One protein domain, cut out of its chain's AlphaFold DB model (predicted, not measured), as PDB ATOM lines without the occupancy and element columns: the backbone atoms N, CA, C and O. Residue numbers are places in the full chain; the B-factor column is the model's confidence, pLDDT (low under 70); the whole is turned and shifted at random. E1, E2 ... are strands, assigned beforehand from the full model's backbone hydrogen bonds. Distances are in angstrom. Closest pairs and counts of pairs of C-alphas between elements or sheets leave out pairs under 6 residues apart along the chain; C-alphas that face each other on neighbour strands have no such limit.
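AT A GLANCE: This is residues 19 to 103 of the 877 residues of a protein of Heliothis virescens (UniProt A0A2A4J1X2). With little regular structure, a compact, loop-rich body has two small antiparallel sheets toward its opposite ends: a three-stranded one, E1-E3-E2, built along the bent strand E3, and the hairpin E4 and E5. The printed part has 85 residues, no named helix and five strands, E1 to E5 along the chain, which hold 28 residues: all strand. The radius of gyration of the C-alphas is 11.5 A and the spans are 33 by 26 by 24 A.

IN THESE COORDINATES: E3, residues 57 to 66, is 20.7 A long and bends by 77 degrees at residue 63. E1, residues 27 to 31, begins at C-alpha 27 (202.023, 152.036, 112.184); E2 is residues 48 to 50. E4, residues 91 to 96, is 15.9 A long; E5, residues 99 to 102, ends at C-alpha 102 (198.824, 170.476, 105.517).

HOW THE PARTS SIT: E3 pairs antiparallel with E1 over its residues 60 to 66, N 30 and O 61 being 2.9 A apart. It pairs with E2, its hairpin partner, over 57 to 59, with N 58 and O 49 at 2.9 A. E4 and E5 are antiparallel at 153 degrees, with N 93 and O 101 at 3.0 A. Both are apart from E1, E2 and E3.

THE WHOLE: The farthest C-alphas, of Arg 46 and Asp 74, are 33.4 A apart. The printed part has no cut. The links E1 to E2 and E3 to E4 are long. Residues 19 to 21 have pLDDT under 70.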
ATOM      1  N   GLU A  19     185.245 157.996 124.209       53.94
ATOM      2  CA  GLU A  19     185.582 157.798 122.810       53.94
ATOM      3  C   GLU A  19     186.972 158.403 122.602       53.94
ATOM      4  O   GLU A  19     187.148 159.584 122.293       53.94
ATOM      5  N   SER A  20     187.999 157.603 122.878       56.97
ATOM      6  CA  SER A  20     189.400 157.957 122.711       56.97
ATOM      7  C   SER A  20     189.774 157.869 121.234       56.97
ATOM      8  O   SER A  20     190.656 157.103 120.839       56.97
ATOM      9  N   TRP A  21     189.100 158.705 120.433       65.56
ATOM     10  CA  TRP A  21     189.421 159.051 119.053       65.56
ATOM     11  C   TRP A  21     190.902 159.436 118.973       65.56
ATOM     12  O   TRP A  21     191.306 160.565 119.263       65.56
ATOM     13  N   THR A  22     191.741 158.452 118.665       77.19
ATOM     14  CA  THR A  22     193.194 158.576 118.695       77.19
ATOM     15  C   THR A  22     193.694 158.687 117.269       77.19
ATOM     16  O   THR A  22     194.073 157.710 116.635       77.19
ATOM     17  N   PHE A  23     193.760 159.929 116.785       88.50
ATOM     18  CA  PHE A  23     194.488 160.252 115.556       88.50
ATOM     19  C   PHE A  23     195.982 159.885 115.650       88.50
ATOM     20  O   PHE A  23     196.638 159.803 114.622       88.50
ATOM     21  N   ARG A  24     196.519 159.624 116.857       91.50
ATOM     22  CA  ARG A  24     197.881 159.110 117.061       91.50
ATOM     23  C   ARG A  24     198.079 157.800 116.293       91.50
ATOM     24  O   ARG A  24     197.366 156.829 116.543       91.50
ATOM     25  N   SER A  25     199.100 157.754 115.442       91.31
ATOM     26  CA  SER A  25     199.495 156.538 114.735       91.31
ATOM     27  C   SER A  25     200.966 156.180 114.970       91.31
ATOM     28  O   SER A  25     201.852 157.038 115.072       91.31
ATOM     29  N   THR A  26     201.204 154.881 115.138       92.62
ATOM     30  CA  THR A  26     202.518 154.247 115.298       92.62
ATOM     31  C   THR A  26     202.867 153.370 114.101       92.62
ATOM     32  O   THR A  26     204.048 153.250 113.799       92.62
ATOM     33  N   PHE A  27     201.866 152.815 113.410       93.81
ATOM     34  CA  PHE A  27     202.023 152.036 112.184       93.81
ATOM     35  C   PHE A  27     201.029 152.505 111.120       93.81
ATOM     36  O   PHE A  27     199.863 152.767 111.434       93.81
ATOM     37  N   GLU A  28     201.462 152.555 109.859       94.38
ATOM     38  CA  GLU A  28     200.560 152.822 108.743       94.38
ATOM     39  C   GLU A  28     199.490 151.722 108.651       94.38
ATOM     40  O   GLU A  28     199.738 150.534 108.886       94.38
ATOM     41  N   ALA A  29     198.276 152.114 108.282       94.06
ATOM     42  CA  ALA A  29     197.173 151.197 108.042       94.06
ATOM     43  C   ALA A  29     196.348 151.666 106.847       94.06
ATOM     44  O   ALA A  29     196.236 152.865 106.599       94.06
ATOM     45  N   GLN A  30     195.762 150.724 106.114       94.69
ATOM     46  CA  GLN A  30     195.009 150.984 104.889       94.69
ATOM     47  C   GLN A  30     193.514 150.758 105.114       94.69
ATOM     48  O   GLN A  30     193.116 149.806 105.788       94.69
ATOM     49  N   THR A  31     192.676 151.614 104.536       94.00
ATOM     50  CA  THR A  31     191.215 151.518 104.635       94.00
ATOM     51  C   THR A  31     190.671 150.486 103.646       94.00
ATOM     52  O   THR A  31     190.984 150.546 102.458       94.00
ATOM     53  N   ILE A  32     189.819 149.575 104.109       93.38
ATOM     54  CA  ILE A  32     189.160 148.538 103.304       93.38
ATOM     55  C   ILE A  32     187.761 149.033 102.892       93.38
ATOM     56  O   ILE A  32     187.131 149.802 103.615       93.38
ATOM     57  N   ASN A  33     187.246 148.562 101.751       88.56
ATOM     58  CA  ASN A  33     185.883 148.810 101.247       88.56
ATOM     59  C   ASN A  33     185.543 150.269 100.877       88.56
ATOM     60  O   ASN A  33     184.381 150.565 100.601       88.56
ATOM     61  N   MET A  34     186.527 151.173 100.805       85.12
ATOM     62  CA  MET A  34     186.352 152.474 100.144       85.12
ATOM     63  C   MET A  34     186.698 152.370  98.646       85.12
ATOM     64  O   MET A  34     187.613 151.616  98.310       85.12
ATOM     65  N   PRO A  35     186.026 153.121  97.742       85.25
ATOM     66  CA  PRO A  35     186.290 153.060  96.296       85.25
ATOM     67  C   PRO A  35     187.746 153.366  95.927       85.25
ATOM     68  O   PRO A  35     188.297 152.747  95.024       85.25
ATOM     69  N   ASN A  36     188.365 154.281  96.676       83.94
ATOM     70  CA  ASN A  36     189.800 154.521  96.683       83.94
ATOM     71  C   ASN A  36     190.314 154.144  98.086       83.94
ATOM     72  O   ASN A  36     189.987 154.860  99.038       83.94
ATOM     73  N   PRO A  37     191.056 153.035  98.265       84.56
ATOM     74  CA  PRO A  37     191.610 152.671  99.565       84.56
ATOM     75  C   PRO A  37     192.710 153.665  99.961       84.56
ATOM     76  O   PRO A  37     193.780 153.708  99.357       84.56
ATOM     77  N   GLY A  38     192.424 154.491 100.967       88.81
ATOM     78  CA  GLY A  38     193.364 155.449 101.543       88.81
ATOM     79  C   GLY A  38     194.137 154.875 102.731       88.81
ATOM     80  O   GLY A  38     194.007 153.702 103.087       88.81
ATOM     81  N   ILE A  39     194.919 155.736 103.379       92.94
ATOM     82  CA  ILE A  39     195.560 155.440 104.664       92.94
ATOM     83  C   ILE A  39     194.678 155.934 105.817       92.94
ATOM     84  O   ILE A  39     194.013 156.960 105.716       92.94
ATOM     85  N   CYS A  40     194.665 155.190 106.915       93.69
ATOM     86  CA  CYS A  40     194.056 155.577 108.183       93.69
ATOM     87  C   CYS A  40     194.816 156.742 108.828       93.69
ATOM     88  O   CYS A  40     196.042 156.721 108.868       93.69
ATOM     89  N   MET A  41     194.126 157.712 109.431       92.44
ATOM     90  CA  MET A  41     194.790 158.755 110.226       92.44
ATOM     91  C   MET A  41     195.463 158.153 111.466       92.44
ATOM     92  O   MET A  41     196.662 158.331 111.670       92.44
ATOM     93  N   GLY A  42     194.672 157.442 112.275       91.75
ATOM     94  CA  GLY A  42     195.119 156.736 113.476       91.75
ATOM     95  C   GLY A  42     195.466 155.270 113.214       91.75
ATOM     96  O   GLY A  42     195.318 154.763 112.101       91.75
ATOM     97  N   ASN A  43     195.879 154.564 114.267       92.50
ATOM     98  CA  ASN A  43     196.117 153.119 114.206       92.50
ATOM     99  C   ASN A  43     194.850 152.317 113.848       92.50
ATOM    100  O   ASN A  43     193.730 152.688 114.200       92.50
ATOM    101  N   CYS A  44     195.049 151.164 113.207       94.44
ATOM    102  CA  CYS A  44     193.995 150.178 112.973       94.44
ATOM    103  C   CYS A  44     193.795 149.306 114.221       94.44
ATOM    104  O   CYS A  44     194.642 148.479 114.550       94.44
ATOM    105  N   ILE A  45     192.681 149.495 114.926       93.44
ATOM    106  CA  ILE A  45     192.357 148.821 116.187       93.44
ATOM    107  C   ILE A  45     191.067 148.021 115.982       93.44
ATOM    108  O   ILE A  45     190.042 148.574 115.599       93.44
ATOM    109  N   ARG A  46     191.102 146.702 116.226       93.69
ATOM    110  CA  ARG A  46     189.957 145.786 116.001       93.69
ATOM    111  C   ARG A  46     189.367 145.901 114.579       93.69
ATOM    112  O   ARG A  46     188.152 145.930 114.403       93.69
ATOM    113  N   ASN A  47     190.242 145.988 113.573       95.12
ATOM    114  CA  ASN A  47     189.908 146.195 112.155       95.12
ATOM    115  C   ASN A  47     189.116 147.484 111.856       95.12
ATOM    116  O   ASN A  47     188.505 147.585 110.793       95.12
ATOM    117  N   LYS A  48     189.146 148.479 112.756       94.44
ATOM    118  CA  LYS A  48     188.598 149.826 112.560       94.44
ATOM    119  C   LYS A  48     189.677 150.896 112.710       94.44
ATOM    120  O   LYS A  48     190.571 150.768 113.544       94.44
ATOM    121  N   CYS A  49     189.589 151.960 111.921       93.50
ATOM    122  CA  CYS A  49     190.435 153.138 112.081       93.50
ATOM    123  C   CYS A  49     189.666 154.417 111.765       93.50
ATOM    124  O   CYS A  49     188.749 154.420 110.943       93.50
ATOM    125  N   THR A  50     190.089 155.522 112.372       90.56
ATOM    126  CA  THR A  50     189.666 156.859 111.958       90.56
ATOM    127  C   THR A  50     190.314 157.230 110.623       90.56
ATOM    128  O   THR A  50     191.541 157.171 110.510       90.56
ATOM    129  N   TYR A  51     189.516 157.640 109.630       87.44
ATOM    130  CA  TYR A  51     190.007 158.002 108.289       87.44
ATOM    131  C   TYR A  51     189.757 159.462 107.873       87.44
ATOM    132  O   TYR A  51     190.284 159.884 106.849       87.44
ATOM    133  N   ASN A  52     188.976 160.245 108.628       87.56
ATOM    134  CA  ASN A  52     188.808 161.677 108.363       87.56
ATOM    135  C   ASN A  52     188.743 162.532 109.637       87.56
ATOM    136  O   ASN A  52     188.601 162.032 110.754       87.56
ATOM    137  N   TRP A  53     188.849 163.850 109.456       83.50
ATOM    138  CA  TRP A  53     188.961 164.842 110.534       83.50
ATOM    139  C   TRP A  53     187.704 164.951 111.408       83.50
ATOM    140  O   TRP A  53     187.783 165.365 112.563       83.50
ATOM    141  N   LYS A  54     186.550 164.515 110.883       87.50
ATOM    142  CA  LYS A  54     185.284 164.335 111.620       87.50
ATOM    143  C   LYS A  54     185.270 163.061 112.483       87.50
ATOM    144  O   LYS A  54     184.224 162.689 113.000       87.50
ATOM    145  N   ALA A  55     186.417 162.397 112.610       87.19
ATOM    146  CA  ALA A  55     186.652 161.164 113.346       87.19
ATOM    147  C   ALA A  55     185.940 159.900 112.816       87.19
ATOM    148  O   ALA A  55     185.953 158.885 113.507       87.19
ATOM    149  N   HIS A  56     185.378 159.893 111.596       90.38
ATOM    150  CA  HIS A  56     184.644 158.718 111.098       90.38
ATOM    151  C   HIS A  56     185.515 157.457 111.088       90.38
ATOM    152  O   HIS A  56     186.645 157.464 110.589       90.38
ATOM    153  N   GLU A  57     184.950 156.360 111.593       92.38
ATOM    154  CA  GLU A  57     185.535 155.032 111.467       92.38
ATOM    155  C   GLU A  57     185.299 154.453 110.069       92.38
ATOM    156  O   GLU A  57     184.227 154.606 109.482       92.38
ATOM    157  N   THR A  58     186.275 153.700 109.573       93.56
ATOM    158  CA  THR A  58     186.093 152.739 108.481       93.56
ATOM    159  C   THR A  58     186.823 151.437 108.806       93.56
ATOM    160  O   THR A  58     187.620 151.379 109.748       93.56
ATOM    161  N   LEU A  59     186.537 150.380 108.047       95.81
ATOM    162  CA  LEU A  59     187.248 149.109 108.164       95.81
ATOM    163  C   LEU A  59     188.693 149.268 107.678       95.81
ATOM    164  O   LEU A  59     188.951 150.004 106.728       95.81
ATOM    165  N   CYS A  60     189.639 148.573 108.303       95.94
ATOM    166  CA  CYS A  60     191.061 148.730 107.999       95.94
ATOM    167  C   CYS A  60     191.866 147.434 108.078       95.94
ATOM    168  O   CYS A  60     191.482 146.468 108.738       95.94
ATOM    169  N   ARG A  61     193.026 147.463 107.418       96.56
ATOM    170  CA  ARG A  61     194.119 146.500 107.542       96.56
ATOM    171  C   ARG A  61     195.332 147.237 108.108       96.56
ATOM    172  O   ARG A  61     195.797 148.199 107.497       96.56
ATOM    173  N   GLY A  62     195.827 146.809 109.266       92.75
ATOM    174  CA  GLY A  62     197.110 147.286 109.791       92.75
ATOM    175  C   GLY A  62     198.278 146.799 108.930       92.75
ATOM    176  O   GLY A  62     198.169 145.765 108.270       92.75
ATOM    177  N   THR A  63     199.387 147.533 108.944       94.00
ATOM    178  CA  THR A  63     200.668 147.092 108.373       94.00
ATOM    179  C   THR A  63     201.740 147.054 109.465       94.00
ATOM    180  O   THR A  63     201.529 147.572 110.560       94.00
ATOM    181  N   SER A  64     202.894 146.461 109.166       91.19
ATOM    182  CA  SER A  64     204.095 146.527 110.008       91.19
ATOM    183  C   SER A  64     204.934 147.795 109.782       91.19
ATOM    184  O   SER A  64     205.920 147.997 110.487       91.19
ATOM    185  N   VAL A  65     204.573 148.655 108.819       89.31
ATOM    186  CA  VAL A  65     205.346 149.853 108.455       89.31
ATOM    187  C   VAL A  65     205.164 150.932 109.530       89.31
ATOM    188  O   VAL A  65     204.027 151.360 109.747       89.31
ATOM    189  N   PRO A  66     206.226 151.411 110.205       90.88
ATOM    190  CA  PRO A  66     206.099 152.467 111.207       90.88
ATOM    191  C   PRO A  66     205.632 153.799 110.601       90.88
ATOM    192  O   PRO A  66     206.090 154.212 109.539       90.88
ATOM    193  N   THR A  67     204.754 154.517 111.305       92.31
ATOM    194  CA  THR A  67     204.299 155.857 110.897       92.31
ATOM    195  C   THR A  67     205.438 156.866 111.004       92.31
ATOM    196  O   THR A  67     205.754 157.318 112.115       92.31
ATOM    197  N   LEU A  68     205.982 157.283 109.859       94.31
ATOM    198  CA  LEU A  68     206.917 158.406 109.755       94.31
ATOM    199  C   LEU A  68     206.316 159.682 110.365       94.31
ATOM    200  O   LEU A  68     205.120 159.956 110.229       94.31
ATOM    201  N   LYS A  69     207.141 160.478 111.049       94.44
ATOM    202  CA  LYS A  69     206.704 161.696 111.750       94.44
ATOM    203  C   LYS A  69     206.808 162.915 110.844       94.44
ATOM    204  O   LYS A  69     207.638 163.792 111.048       94.44
ATOM    205  N   TYR A  70     205.969 162.923 109.807       96.31
ATOM    206  CA  TYR A  70     205.835 164.025 108.849       96.31
ATOM    207  C   TYR A  70     205.701 165.389 109.554       96.31
ATOM    208  O   TYR A  70     205.172 165.473 110.666       96.31
ATOM    209  N   ARG A  71     206.155 166.458 108.892       96.00
ATOM    210  CA  ARG A  71     206.000 167.850 109.341       96.00
ATOM    211  C   ARG A  71     204.899 168.561 108.545       96.00
ATOM    212  O   ARG A  71     204.594 168.167 107.414       96.00
ATOM    213  N   THR A  72     204.292 169.593 109.127       96.44
ATOM    214  CA  THR A  72     203.343 170.477 108.431       96.44
ATOM    215  C   THR A  72     204.058 171.619 107.694       96.44
ATOM    216  O   THR A  72     205.251 171.846 107.893       96.44
ATOM    217  N   LEU A  73     203.326 172.383 106.869       95.44
ATOM    218  CA  LEU A  73     203.808 173.658 106.290       95.44
ATOM    219  C   LEU A  73     204.207 174.712 107.338       95.44
ATOM    220  O   LEU A  73     204.943 175.643 107.018       95.44
ATOM    221  N   ASP A  74     203.704 174.576 108.562       94.25
ATOM    222  CA  ASP A  74     204.010 175.438 109.704       94.25
ATOM    223  C   ASP A  74     205.043 174.754 110.649       94.25
ATOM    224  O   ASP A  74     205.183 175.135 111.805       94.25
ATOM    225  N   ASN A  75     205.780 173.742 110.150       95.00
ATOM    226  CA  ASN A  75     206.849 172.965 110.820       95.00
ATOM    227  C   ASN A  75     206.416 172.070 112.004       95.00
ATOM    228  O   ASN A  75     207.250 171.451 112.670       95.00
ATOM    229  N   GLU A  76     205.119 171.951 112.268       94.69
ATOM    230  CA  GLU A  76     204.597 171.160 113.386       94.69
ATOM    231  C   GLU A  76     204.671 169.649 113.106       94.69
ATOM    232  O   GLU A  76     204.514 169.203 111.968       94.69
ATOM    233  N   LEU A  77     204.867 168.832 114.146       94.88
ATOM    234  CA  LEU A  77     204.970 167.375 114.006       94.88
ATOM    235  C   LEU A  77     203.597 166.692 113.929       94.88
ATOM    236  O   LEU A  77     202.753 166.830 114.816       94.88
ATOM    237  N   CYS A  78     203.404 165.872 112.897       96.06
ATOM    238  CA  CYS A  78     202.220 165.038 112.737       96.06
ATOM    239  C   CYS A  78     202.168 163.917 113.790       96.06
ATOM    240  O   CYS A  78     203.058 163.067 113.880       96.06
ATOM    241  N   THR A  79     201.070 163.856 114.548       95.12
ATOM    242  CA  THR A  79     200.762 162.718 115.434       95.12
ATOM    243  C   THR A  79     200.097 161.560 114.686       95.12
ATOM    244  O   THR A  79     200.235 160.407 115.103       95.12
ATOM    245  N   SER A  80     199.400 161.860 113.585       95.00
ATOM    246  CA  SER A  80     198.761 160.899 112.679       95.00
ATOM    247  C   SER A  80     199.646 160.533 111.490       95.00
ATOM    248  O   SER A  80     200.653 161.189 111.226       95.00
ATOM    249  N   ASN A  81     199.212 159.551 110.698       95.06
ATOM    250  CA  ASN A  81     199.690 159.437 109.318       95.06
ATOM    251  C   ASN A  81     199.329 160.713 108.528       95.06
ATOM    252  O   ASN A  81     198.309 161.356 108.804       95.06
ATOM    253  N   CYS A  82     200.155 161.062 107.541       95.56
ATOM    254  CA  CYS A  82     199.871 162.098 106.545       95.56
ATOM    255  C   CYS A  82     199.089 161.479 105.370       95.56
ATOM    256  O   CYS A  82     199.451 160.394 104.914       95.56
ATOM    257  N   GLY A  83     198.033 162.123 104.860       93.25
ATOM    258  CA  GLY A  83     197.243 161.555 103.756       93.25
ATOM    259  C   GLY A  83     196.160 162.465 103.172       93.25
ATOM    260  O   GLY A  83     195.815 163.489 103.756       93.25
ATOM    261  N   ASN A  84     195.629 162.086 102.002       90.69
ATOM    262  CA  ASN A  84     194.444 162.717 101.404       90.69
ATOM    263  C   ASN A  84     193.184 162.172 102.087       90.69
ATOM    264  O   ASN A  84     193.002 160.955 102.156       90.69
ATOM    265  N   PHE A  85     192.292 163.057 102.527       82.88
ATOM    266  CA  PHE A  85     191.071 162.702 103.256       82.88
ATOM    267  C   PHE A  85     189.857 163.438 102.676       82.88
ATOM    268  O   PHE A  85     190.011 164.501 102.084       82.88
ATOM    269  N   ASP A  86     188.658 162.860 102.799       79.38
ATOM    270  CA  ASP A  86     187.384 163.397 102.271       79.38
ATOM    271  C   ASP A  86     187.375 163.791 100.769       79.38
ATOM    272  O   ASP A  86     186.460 164.467 100.305       79.38
ATOM    273  N   GLY A  87     188.352 163.325  99.981       79.88
ATOM    274  CA  GLY A  87     188.507 163.672  98.561       79.88
ATOM    275  C   GLY A  87     189.315 164.948  98.294       79.88
ATOM    276  O   GLY A  87     189.381 165.390  97.147       79.88
ATOM    277  N   GLU A  88     189.944 165.527  99.320       84.19
ATOM    278  CA  GLU A  88     190.823 166.689  99.182       84.19
ATOM    279  C   GLU A  88     192.026 166.425  98.266       84.19
ATOM    280  O   GLU A  88     192.589 165.327  98.226       84.19
ATOM    281  N   LYS A  89     192.460 167.479  97.562       87.75
ATOM    282  CA  LYS A  89     193.676 167.454  96.725       87.75
ATOM    283  C   LYS A  89     194.970 167.515  97.541       87.75
ATOM    284  O   LYS A  89     196.028 167.182  97.016       87.75
ATOM    285  N   PHE A  90     194.878 167.986  98.782       90.38
ATOM    286  CA  PHE A  90     196.005 168.200  99.681       90.38
ATOM    287  C   PHE A  90     196.066 167.110 100.745       90.38
ATOM    288  O   PHE A  90     195.032 166.647 101.236       90.38
ATOM    289  N   GLN A  91     197.286 166.766 101.146       94.31
ATOM    290  CA  GLN A  91     197.527 165.862 102.262       94.31
ATOM    291  C   GLN A  91     197.488 166.638 103.584       94.31
ATOM    292  O   GLN A  91     198.004 167.753 103.681       94.31
ATOM    293  N   TRP A  92     196.879 166.043 104.608       94.56
ATOM    294  CA  TRP A  92     196.735 166.626 105.945       94.56
ATOM    295  C   TRP A  92     197.211 165.654 107.026       94.56
ATOM    296  O   TRP A  92     197.326 164.450 106.786       94.56
ATOM    297  N   CYS A  93     197.458 166.162 108.231       96.06
ATOM    298  CA  CYS A  93     197.685 165.347 109.422       96.06
ATOM    299  C   CYS A  93     197.155 166.039 110.687       96.06
ATOM    300  O   CYS A  93     197.004 167.264 110.723       96.06
ATOM    301  N   ALA A  94     196.888 165.258 111.736       95.19
ATOM    302  CA  ALA A  94     196.565 165.777 113.059       95.19
ATOM    303  C   ALA A  94     197.858 166.106 113.819       95.19
ATOM    304  O   ALA A  94     198.630 165.206 114.159       95.19
ATOM    305  N   VAL A  95     198.060 167.380 114.146       94.12
ATOM    306  CA  VAL A  95     199.109 167.847 115.072       94.12
ATOM    307  C   VAL A  95     198.636 167.693 116.523       94.12
ATOM    308  O   VAL A  95     199.407 167.384 117.426       94.12
ATOM    309  N   GLY A  96     197.328 167.828 116.760       89.75
ATOM    310  CA  GLY A  96     196.714 167.607 118.066       89.75
ATOM    311  C   GLY A  96     195.253 167.179 117.957       89.75
ATOM    312  O   GLY A  96     194.700 167.064 116.870       89.75
ATOM    313  N   ARG A  97     194.576 166.987 119.100       84.19
ATOM    314  CA  ARG A  97     193.192 166.451 119.160       84.19
ATOM    315  C   ARG A  97     192.143 167.235 118.353       84.19
ATOM    316  O   ARG A  97     191.058 166.713 118.118       84.19
ATOM    317  N   ARG A  98     192.422 168.499 118.021       85.81
ATOM    318  CA  ARG A  98     191.561 169.401 117.233       85.81
ATOM    319  C   ARG A  98     192.362 170.294 116.274       85.81
ATOM    320  O   ARG A  98     191.802 171.247 115.744       85.81
ATOM    321  N   HIS A  99     193.655 170.021 116.100       90.56
ATOM    322  CA  HIS A  99     194.571 170.871 115.340       90.56
ATOM    323  C   HIS A  99     195.194 170.080 114.194       90.56
ATOM    324  O   HIS A  99     195.610 168.933 114.384       90.56
ATOM    325  N   TRP A 100     195.204 170.691 113.014       92.25
ATOM    326  CA  TRP A 100     195.420 170.048 111.724       92.25
ATOM    327  C   TRP A 100     196.275 170.946 110.839       92.25
ATOM    328  O   TRP A 100     195.972 172.130 110.701       92.25
ATOM    329  N   GLY A 101     197.280 170.368 110.186       94.50
ATOM    330  CA  GLY A 101     198.108 171.071 109.207       94.50
ATOM    331  C   GLY A 101     198.175 170.328 107.878       94.50
ATOM    332  O   GLY A 101     197.967 169.111 107.819       94.50
ATOM    333  N   GLN A 102     198.464 171.069 106.807       95.81
ATOM    334  CA  GLN A 102     198.824 170.476 105.517       95.81
ATOM    335  C   GLN A 102     200.207 169.834 105.653       95.81
ATOM    336  O   GLN A 102     201.106 170.453 106.221       95.81
ATOM    337  N   CYS A 103     200.382 168.624 105.129       96.38
ATOM    338  CA  CYS A 103     201.624 167.847 105.172       96.38
ATOM    339  C   CYS A 103     201.964 167.298 103.774       96.38
ATOM    340  O   CYS A 103     201.208 167.482 102.818       96.38
TER     341      CYS A 103